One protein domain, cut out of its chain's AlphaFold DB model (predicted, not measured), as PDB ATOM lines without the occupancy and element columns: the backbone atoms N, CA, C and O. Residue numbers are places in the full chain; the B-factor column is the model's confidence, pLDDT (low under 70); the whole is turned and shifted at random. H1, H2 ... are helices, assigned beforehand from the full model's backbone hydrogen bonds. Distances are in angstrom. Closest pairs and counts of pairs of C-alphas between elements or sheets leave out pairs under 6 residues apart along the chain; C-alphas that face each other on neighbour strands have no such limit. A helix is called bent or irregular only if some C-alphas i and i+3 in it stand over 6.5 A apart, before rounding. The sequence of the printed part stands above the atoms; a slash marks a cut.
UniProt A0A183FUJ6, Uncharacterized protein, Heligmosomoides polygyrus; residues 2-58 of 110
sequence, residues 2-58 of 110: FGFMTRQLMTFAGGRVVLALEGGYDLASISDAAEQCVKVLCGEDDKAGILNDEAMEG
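Overview. This is residues 2 to 58 of the 110 residues of an uncharacterized protein of Heligmosomoides polygyrus (UniProt A0A183FUJ6). Two helices lie side by side and run the same way, the short H1 packed on the longer H2, while a small third helix, H3, sticks out from this pair at the end of the printed part. A long stretch with no named element, residues 11 to 26, folds back from the end of H1 to the start of H2 and covers nearly the whole length of the domain. The printed part has 57 residues, with three named helices in the order H1, H2, H3 and no named strand; its class is all helix. It is only just compact, close to loose, with a radius of gyration of the C-alphas of 12.0 A, and its C-alphas span 31 by 29 by 19 A, with the free residues 52 to 58 at one side.

Arrangement. H1, residues 2 to 10, and H2, residues 27 to 42, touch, with 15 pairs of C-alphas within 8 A. Their closest C-alphas are those of Gly 3 and Cys 37, 4.5 A apart. Their lines stand at a shallow tilt of 31 degrees, and they run the same way, with centres 11.2 A apart. H3, residues 53 to 57, touches no helix and is apart from both H1 and H2. Residues 52 to 58, of which 53 to 57 belong to H3, stand free. In H1 and H3 every O i to N i+4 pair is within hydrogen-bond range; in H2 this holds for 11 of 12.

Along the chain. H1 begins at C-alpha 2, at (108.639, 241.214, 146.951), and measures 12.4 A from first to last C-alpha. H2, the longest helix with 16 residues, begins at C-alpha 27, at (94.103, 242.136, 142.628), and measures 22.1 A to C-alpha 42. H3 has five residues and measures 6.0 A, ending at C-alpha 57, at (114.821, 242.702, 162.695). None of the three helices is bent or irregular.

Size, cuts and confidence. The two C-alphas farthest apart in the domain are those of Gly 14 and Asp 26, 32.3 A, both in the long link of 16 residues from H1 to H2. The C-alphas of residues 11 to 26 lie 10 to 18 A from the mean of all C-alphas. The link from H2 to H3, 10 residues, is short but not tight. The first and last printed C-alphas, those of Phe 2 and Gly 58, are 16.1 A apart. The printed part has no cut. In this predicted model the mean pLDDT of the printed part is 93.4, and no printed residue is under 70; the mean is 87 for H3, against 96 for H1 and 97 for H2.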
ATOM      1  N   PHE A   2     108.238 241.874 148.207       96.44
ATOM      2  CA  PHE A   2     108.639 241.214 146.951       96.44
ATOM      3  C   PHE A   2     109.755 241.946 146.189       96.44
ATOM      4  O   PHE A   2     110.630 241.302 145.611       96.44
ATOM      5  N   GLY A   3     109.808 243.279 146.283       96.25
ATOM      6  CA  GLY A   3     110.950 244.051 145.780       96.25
ATOM      7  C   GLY A   3     112.276 243.644 146.441       96.25
ATOM      8  O   GLY A   3     113.263 243.425 145.747       96.25
ATOM      9  N   PHE A   4     112.299 243.448 147.766       95.88
ATOM     10  CA  PHE A   4     113.500 242.992 148.484       95.88
ATOM     11  C   PHE A   4     113.959 241.618 147.991       95.88
ATOM     12  O   PHE A   4     115.128 241.433 147.667       95.88
ATOM     13  N   MET A   5     113.030 240.669 147.859       97.00
ATOM     14  CA  MET A   5     113.338 239.331 147.342       97.00
ATOM     15  C   MET A   5     113.893 239.392 145.910       97.00
ATOM     16  O   MET A   5     114.893 238.744 145.611       97.00
ATOM     17  N   THR A   6     113.307 240.227 145.048       97.38
ATOM     18  CA  THR A   6     113.789 240.451 143.672       97.38
ATOM     19  C   THR A   6     115.206 241.026 143.664       97.38
ATOM     20  O   THR A   6     116.071 240.539 142.937       97.38
ATOM     21  N   ARG A   7     115.478 242.009 144.529       95.62
ATOM     22  CA  ARG A   7     116.801 242.629 144.676       95.62
ATOM     23  C   ARG A   7     117.853 241.617 145.131       95.62
ATOM     24  O   ARG A   7     118.953 241.612 144.586       95.62
ATOM     25  N   GLN A   8     117.510 240.730 146.066       95.62
ATOM     26  CA  GLN A   8     118.399 239.642 146.491       95.62
ATOM     27  C   GLN A   8     118.728 238.702 145.320       95.62
ATOM     28  O   GLN A   8     119.894 238.360 145.121       95.62
ATOM     29  N   LEU A   9     117.738 238.339 144.494       96.94
ATOM     30  CA  LEU A   9     117.953 237.501 143.307       96.94
ATOM     31  C   LEU A   9     118.828 238.183 142.245       96.94
ATOM     32  O   LEU A   9     119.654 237.518 141.620       96.94
ATOM     33  N   MET A  10     118.711 239.501 142.075       95.50
ATOM     34  CA  MET A  10     119.533 240.264 141.128       95.50
ATOM     35  C   MET A  10     121.035 240.258 141.446       95.50
ATOM     36  O   MET A  10     121.841 240.561 140.567       95.50
ATOM     37  N   THR A  11     121.443 239.878 142.660       95.19
ATOM     38  CA  THR A  11     122.868 239.711 142.998       95.19
ATOM     39  C   THR A  11     123.503 238.480 142.338       95.19
ATOM     40  O   THR A  11     124.729 238.372 142.262       95.19
ATOM     41  N   PHE A  12     122.689 237.567 141.801       95.69
ATOM     42  CA  PHE A  12     123.133 236.354 141.121       95.69
ATOM     43  C   PHE A  12     123.121 236.519 139.600       95.69
ATOM     44  O   PHE A  12     122.456 237.392 139.047       95.69
ATOM     45  N   ALA A  13     123.877 235.660 138.905       97.00
ATOM     46  CA  ALA A  13     123.920 235.581 137.440       97.00
ATOM     47  C   ALA A  13     124.116 236.940 136.724       97.00
ATOM     48  O   ALA A  13     123.678 237.116 135.588       97.00
ATOM     49  N   GLY A  14     124.775 237.905 137.376       95.00
ATOM     50  CA  GLY A  14     124.959 239.262 136.856       95.00
ATOM     51  C   GLY A  14     123.649 240.019 136.617       95.00
ATOM     52  O   GLY A  14     123.555 240.735 135.625       95.00
ATOM     53  N   GLY A  15     122.627 239.801 137.450       95.38
ATOM     54  CA  GLY A  15     121.341 240.502 137.365       95.38
ATOM     55  C   GLY A  15     120.406 240.011 136.260       95.38
ATOM     56  O   GLY A  15     119.357 240.608 136.040       95.38
ATOM     57  N   ARG A  16     120.745 238.922 135.560       96.56
ATOM     58  CA  ARG A  16     119.899 238.344 134.504       96.56
ATOM     59  C   ARG A  16     118.760 237.528 135.115       96.56
ATOM     60  O   ARG A  16     118.830 236.303 135.177       96.56
ATOM     61  N   VAL A  17     117.731 238.230 135.581       96.62
ATOM     62  CA  VAL A  17     116.546 237.664 136.236       96.62
ATOM     63  C   VAL A  17     115.306 237.938 135.388       96.62
ATOM     64  O   VAL A  17     115.110 239.047 134.899       96.62
ATOM     65  N   VAL A  18     114.453 236.924 135.241       97.56
ATOM     66  CA  VAL A  18     113.103 237.048 134.679       97.56
ATOM     67  C   VAL A  18     112.128 236.530 135.725       97.56
ATOM     68  O   VAL A  18     112.320 235.437 136.256       97.56
ATOM     69  N   LEU A  19     111.095 237.314 136.026       97.88
ATOM     70  CA  LEU A  19     110.004 236.905 136.905       97.88
ATOM     71  C   LEU A  19     108.794 236.517 136.051       97.88
ATOM     72  O   LEU A  19     108.393 237.275 135.170       97.88
ATOM     73  N   ALA A  20     108.215 235.351 136.326       97.88
ATOM     74  CA  ALA A  20     106.965 234.895 135.728       97.88
ATOM     75  C   ALA A  20     105.868 234.910 136.800       97.88
ATOM     76  O   ALA A  20     106.073 234.402 137.903       97.88
ATOM     77  N   LEU A  21     104.728 235.533 136.498       96.31
ATOM     78  CA  LEU A  21     103.574 235.533 137.393       96.31
ATOM     79  C   LEU A  21     102.940 234.139 137.398       96.31
ATOM     80  O   LEU A  21     102.595 233.621 136.341       96.31
ATOM     81  N   GLU A  22     102.768 233.574 138.591       95.81
ATOM     82  CA  GLU A  22     102.129 232.274 138.799       95.81
ATOM     83  C   GLU A  22     100.709 232.472 139.360       95.81
ATOM     84  O   GLU A  22      99.754 232.674 138.615       95.81
ATOM     85  N   GLY A  23     100.562 232.454 140.688       94.56
ATOM     86  CA  GLY A  23      99.289 232.667 141.377       94.56
ATOM     87  C   GLY A  23      99.112 234.080 141.937       94.56
ATOM     88  O   GLY A  23      99.975 234.946 141.815       94.56
ATOM     89  N   GLY A  24      97.985 234.275 142.620       92.62
ATOM     90  CA  GLY A  24      97.619 235.523 143.284       92.62
ATOM     91  C   GLY A  24      96.150 235.848 143.041       92.62
ATOM     92  O   GLY A  24      95.729 236.016 141.903       92.62
ATOM     93  N   TYR A  25      95.359 235.883 144.111       94.38
ATOM     94  CA  TYR A  25      93.899 236.005 144.012       94.38
ATOM     95  C   TYR A  25      93.391 237.418 144.295       94.38
ATOM     96  O   TYR A  25      92.335 237.804 143.803       94.38
ATOM     97  N   ASP A  26      94.137 238.184 145.088       97.19
ATOM     98  CA  ASP A  26      93.783 239.551 145.445       97.19
ATOM     99  C   ASP A  26      94.446 240.543 144.483       97.19
ATOM    100  O   ASP A  26      95.671 240.663 144.452       97.19
ATOM    101  N   LEU A  27      93.628 241.245 143.691       96.12
ATOM    102  CA  LEU A  27      94.103 242.136 142.628       96.12
ATOM    103  C   LEU A  27      94.968 243.288 143.156       96.12
ATOM    104  O   LEU A  27      95.925 243.684 142.490       96.12
ATOM    105  N   ALA A  28      94.651 243.815 144.339       97.00
ATOM    106  CA  ALA A  28      95.443 244.874 144.959       97.00
ATOM    107  C   ALA A  28      96.822 244.337 145.369       97.00
ATOM    108  O   ALA A  28      97.842 244.854 144.922       97.00
ATOM    109  N   SER A  29      96.857 243.223 146.101       96.44
ATOM    110  CA  SER A  29      98.099 242.598 146.567       96.44
ATOM    111  C   SER A  29      99.021 242.184 145.421       96.44
ATOM    112  O   SER A  29     100.234 242.369 145.525       96.44
ATOM    113  N   ILE A  30      98.481 241.634 144.323       97.19
ATOM    114  CA  ILE A  30      99.316 241.290 143.158       97.19
ATOM    115  C   ILE A  30      99.844 242.540 142.454       97.19
ATOM    116  O   ILE A  30     100.983 242.520 141.994       97.19
ATOM    117  N   SER A  31      99.055 243.616 142.386       97.56
ATOM    118  CA  SER A  31      99.469 244.866 141.741       97.56
ATOM    119  C   SER A  31     100.583 245.532 142.544       97.56
ATOM    120  O   SER A  31     101.630 245.844 141.980       97.56
ATOM    121  N   ASP A  32     100.416 245.628 143.865       96.56
ATOM    122  CA  ASP A  32     101.421 246.180 144.778       96.56
ATOM    123  C   ASP A  32     102.718 245.352 144.752       96.56
ATOM    124  O   ASP A  32     103.828 245.893 144.736       96.56
ATOM    125  N   ALA A  33     102.602 244.020 144.732       96.75
ATOM    126  CA  ALA A  33     103.756 243.130 144.634       96.75
ATOM    127  C   ALA A  33     104.482 243.277 143.287       96.75
ATOM    128  O   ALA A  33     105.711 243.388 143.268       96.75
ATOM    129  N   ALA A  34     103.739 243.306 142.176       97.38
ATOM    130  CA  ALA A  34     104.293 243.466 140.836       97.38
ATOM    131  C   ALA A  34     104.986 244.824 140.671       97.38
ATOM    132  O   ALA A  34     106.106 244.871 140.161       97.38
ATOM    133  N   GLU A  35     104.379 245.906 141.166       96.19
ATOM    134  CA  GLU A  35     104.986 247.239 141.174       96.19
ATOM    135  C   GLU A  35     106.334 247.226 141.910       96.19
ATOM    136  O   GLU A  35     107.338 247.708 141.377       96.19
ATOM    137  N   GLN A  36     106.398 246.619 143.103       95.94
ATOM    138  CA  GLN A  36     107.651 246.505 143.859       95.94
ATOM    139  C   GLN A  36     108.735 245.731 143.098       95.94
ATOM    140  O   GLN A  36     109.905 246.114 143.158       95.94
ATOM    141  N   CYS A  37     108.376 244.647 142.406       97.25
ATOM    142  CA  CYS A  37     109.321 243.865 141.608       97.25
ATOM    143  C   CYS A  37     109.839 244.651 140.398       97.25
ATOM    144  O   CYS A  37     111.047 244.685 140.161       97.25
ATOM    145  N   VAL A  38     108.944 245.300 139.647       96.62
ATOM    146  CA  VAL A  38     109.299 246.037 138.425       96.62
ATOM    147  C   VAL A  38     110.196 247.231 138.740       96.62
ATOM    148  O   VAL A  38     111.205 247.402 138.063       96.62
ATOM    149  N   LYS A  39     109.923 247.986 139.815       96.06
ATOM    150  CA  LYS A  39     110.802 249.090 140.255       96.06
ATOM    151  C   LYS A  39     112.250 248.644 140.464       96.06
ATOM    152  O   LYS A  39     113.180 249.347 140.078       96.06
ATOM    153  N   VAL A  40     112.440 247.462 141.056       96.56
ATOM    154  CA  VAL A  40     113.771 246.884 141.291       96.56
ATOM    155  C   VAL A  40     114.422 246.437 139.982       96.56
ATOM    156  O   VAL A  40     115.591 246.738 139.762       96.56
ATOM    157  N   LEU A  41     113.675 245.770 139.098       96.25
ATOM    158  CA  LEU A  41     114.187 245.309 137.801       96.25
ATOM    159  C   LEU A  41     114.589 246.465 136.874       96.25
ATOM    160  O   LEU A  41     115.580 246.354 136.156       96.25
ATOM    161  N   CYS A  42     113.840 247.570 136.896       95.12
ATOM    162  CA  CYS A  42     114.132 248.760 136.099       95.12
ATOM    163  C   CYS A  42     115.260 249.624 136.690       95.12
ATOM    164  O   CYS A  42     115.759 250.511 136.002       95.12
ATOM    165  N   GLY A  43     115.670 249.380 137.942       87.94
ATOM    166  CA  GLY A  43     116.707 250.167 138.616       87.94
ATOM    167  C   GLY A  43     116.325 251.636 138.826       87.94
ATOM    168  O   GLY A  43     117.199 252.495 138.831       87.94
ATOM    169  N   GLU A  44     115.029 251.937 138.951       73.31
ATOM    170  CA  GLU A  44     114.516 253.318 138.967       73.31
ATOM    171  C   GLU A  44     114.806 254.075 140.274       73.31
ATOM    172  O   GLU A  44     114.786 255.304 140.285       73.31
ATOM    173  N   ASP A  45     115.064 253.364 141.373       77.00
ATOM    174  CA  ASP A  45     115.267 253.949 142.701       77.00
ATOM    175  C   ASP A  45     116.224 253.082 143.536       77.00
ATOM    176  O   ASP A  45     115.985 251.888 143.728       77.00
ATOM    177  N   ASP A  46     117.274 253.682 144.100       79.88
ATOM    178  CA  ASP A  46     118.214 253.015 145.018       79.88
ATOM    179  C   ASP A  46     117.519 252.465 146.279       79.88
ATOM    180  O   ASP A  46     118.000 251.523 146.930       79.88
ATOM    181  N   LYS A  47     116.359 253.042 146.620       85.50
ATOM    182  CA  LYS A  47     115.497 252.605 147.722       85.50
ATOM    183  C   LYS A  47     114.555 251.468 147.338       85.50
ATOM    184  O   LYS A  47     113.923 250.885 148.225       85.50
ATOM    185  N   ALA A  48     114.460 251.113 146.056       90.56
ATOM    186  CA  ALA A  48     113.608 250.021 145.618       90.56
ATOM    187  C   ALA A  48     114.015 248.712 146.315       90.56
ATOM    188  O   ALA A  48     115.187 248.324 146.391       90.56
ATOM    189  N   GLY A  49     113.006 248.035 146.863       90.19
ATOM    190  CA  GLY A  49     113.190 246.773 147.562       90.19
ATOM    191  C   GLY A  49     113.888 246.876 148.919       90.19
ATOM    192  O   GLY A  49     114.277 245.838 149.432       90.19
ATOM    193  N   ILE A  50     114.049 248.055 149.524       92.62
ATOM    194  CA  ILE A  50     114.500 248.153 150.922       92.62
ATOM    195  C   ILE A  50     113.322 247.829 151.858       92.62
ATOM    196  O   ILE A  50     112.204 248.299 151.649       92.62
ATOM    197  N   LEU A  51     113.560 246.982 152.864       91.56
ATOM    198  CA  LEU A  51     112.608 246.735 153.953       91.56
ATOM    199  C   LEU A  51     112.812 247.774 155.060       91.56
ATOM    200  O   LEU A  51     113.915 248.288 155.220       91.56
ATOM    201  N   ASN A  52     111.764 248.061 155.828       90.75
ATOM    202  CA  ASN A  52     111.899 248.835 157.058       90.75
ATOM    203  C   ASN A  52     112.601 248.018 158.153       90.75
ATOM    204  O   ASN A  52     112.630 246.784 158.102       90.75
ATOM    205  N   ASP A  53     113.122 248.724 159.155       89.06
ATOM    206  CA  ASP A  53     113.900 248.139 160.249       89.06
ATOM    207  C   ASP A  53     113.089 247.081 161.006       89.06
ATOM    208  O   ASP A  53     113.591 245.989 161.264       89.06
ATOM    209  N   GLU A  54     111.791 247.320 161.236       88.62
ATOM    210  CA  GLU A  54     110.934 246.352 161.928       88.62
ATOM    211  C   GLU A  54     110.809 245.021 161.172       88.62
ATOM    212  O   GLU A  54     110.784 243.955 161.787       88.62
ATOM    213  N   ALA A  55     110.725 245.057 159.837       87.12
ATOM    214  CA  ALA A  55     110.666 243.835 159.040       87.12
ATOM    215  C   ALA A  55     112.036 243.152 158.920       87.12
ATOM    216  O   ALA A  55     112.081 241.932 158.761       87.12
ATOM    217  N   MET A  56     113.133 243.912 158.983       85.56
ATOM    218  CA  MET A  56     114.495 243.374 158.918       85.56
ATOM    219  C   MET A  56     114.908 242.677 160.220       85.56
ATOM    220  O   MET A  56     115.567 241.640 160.186       85.56
ATOM    221  N   GLU A  57     114.504 243.230 161.362       84.12
ATOM    222  CA  GLU A  57     114.821 242.702 162.695       84.12
ATOM    223  C   GLU A  57     113.809 241.649 163.178       84.12
ATOM    224  O   GLU A  57     114.014 240.987 164.200       84.12
ATOM    225  N   GLY A  58     112.711 241.472 162.442       81.81
ATOM    226  CA  GLY A  58     111.655 240.524 162.765       81.81
ATOM    227  C   GLY A  58     112.157 239.079 162.829       81.81
ATOM    228  O   GLY A  58     112.642 238.516 161.848       81.81
TER     229      GLY A  58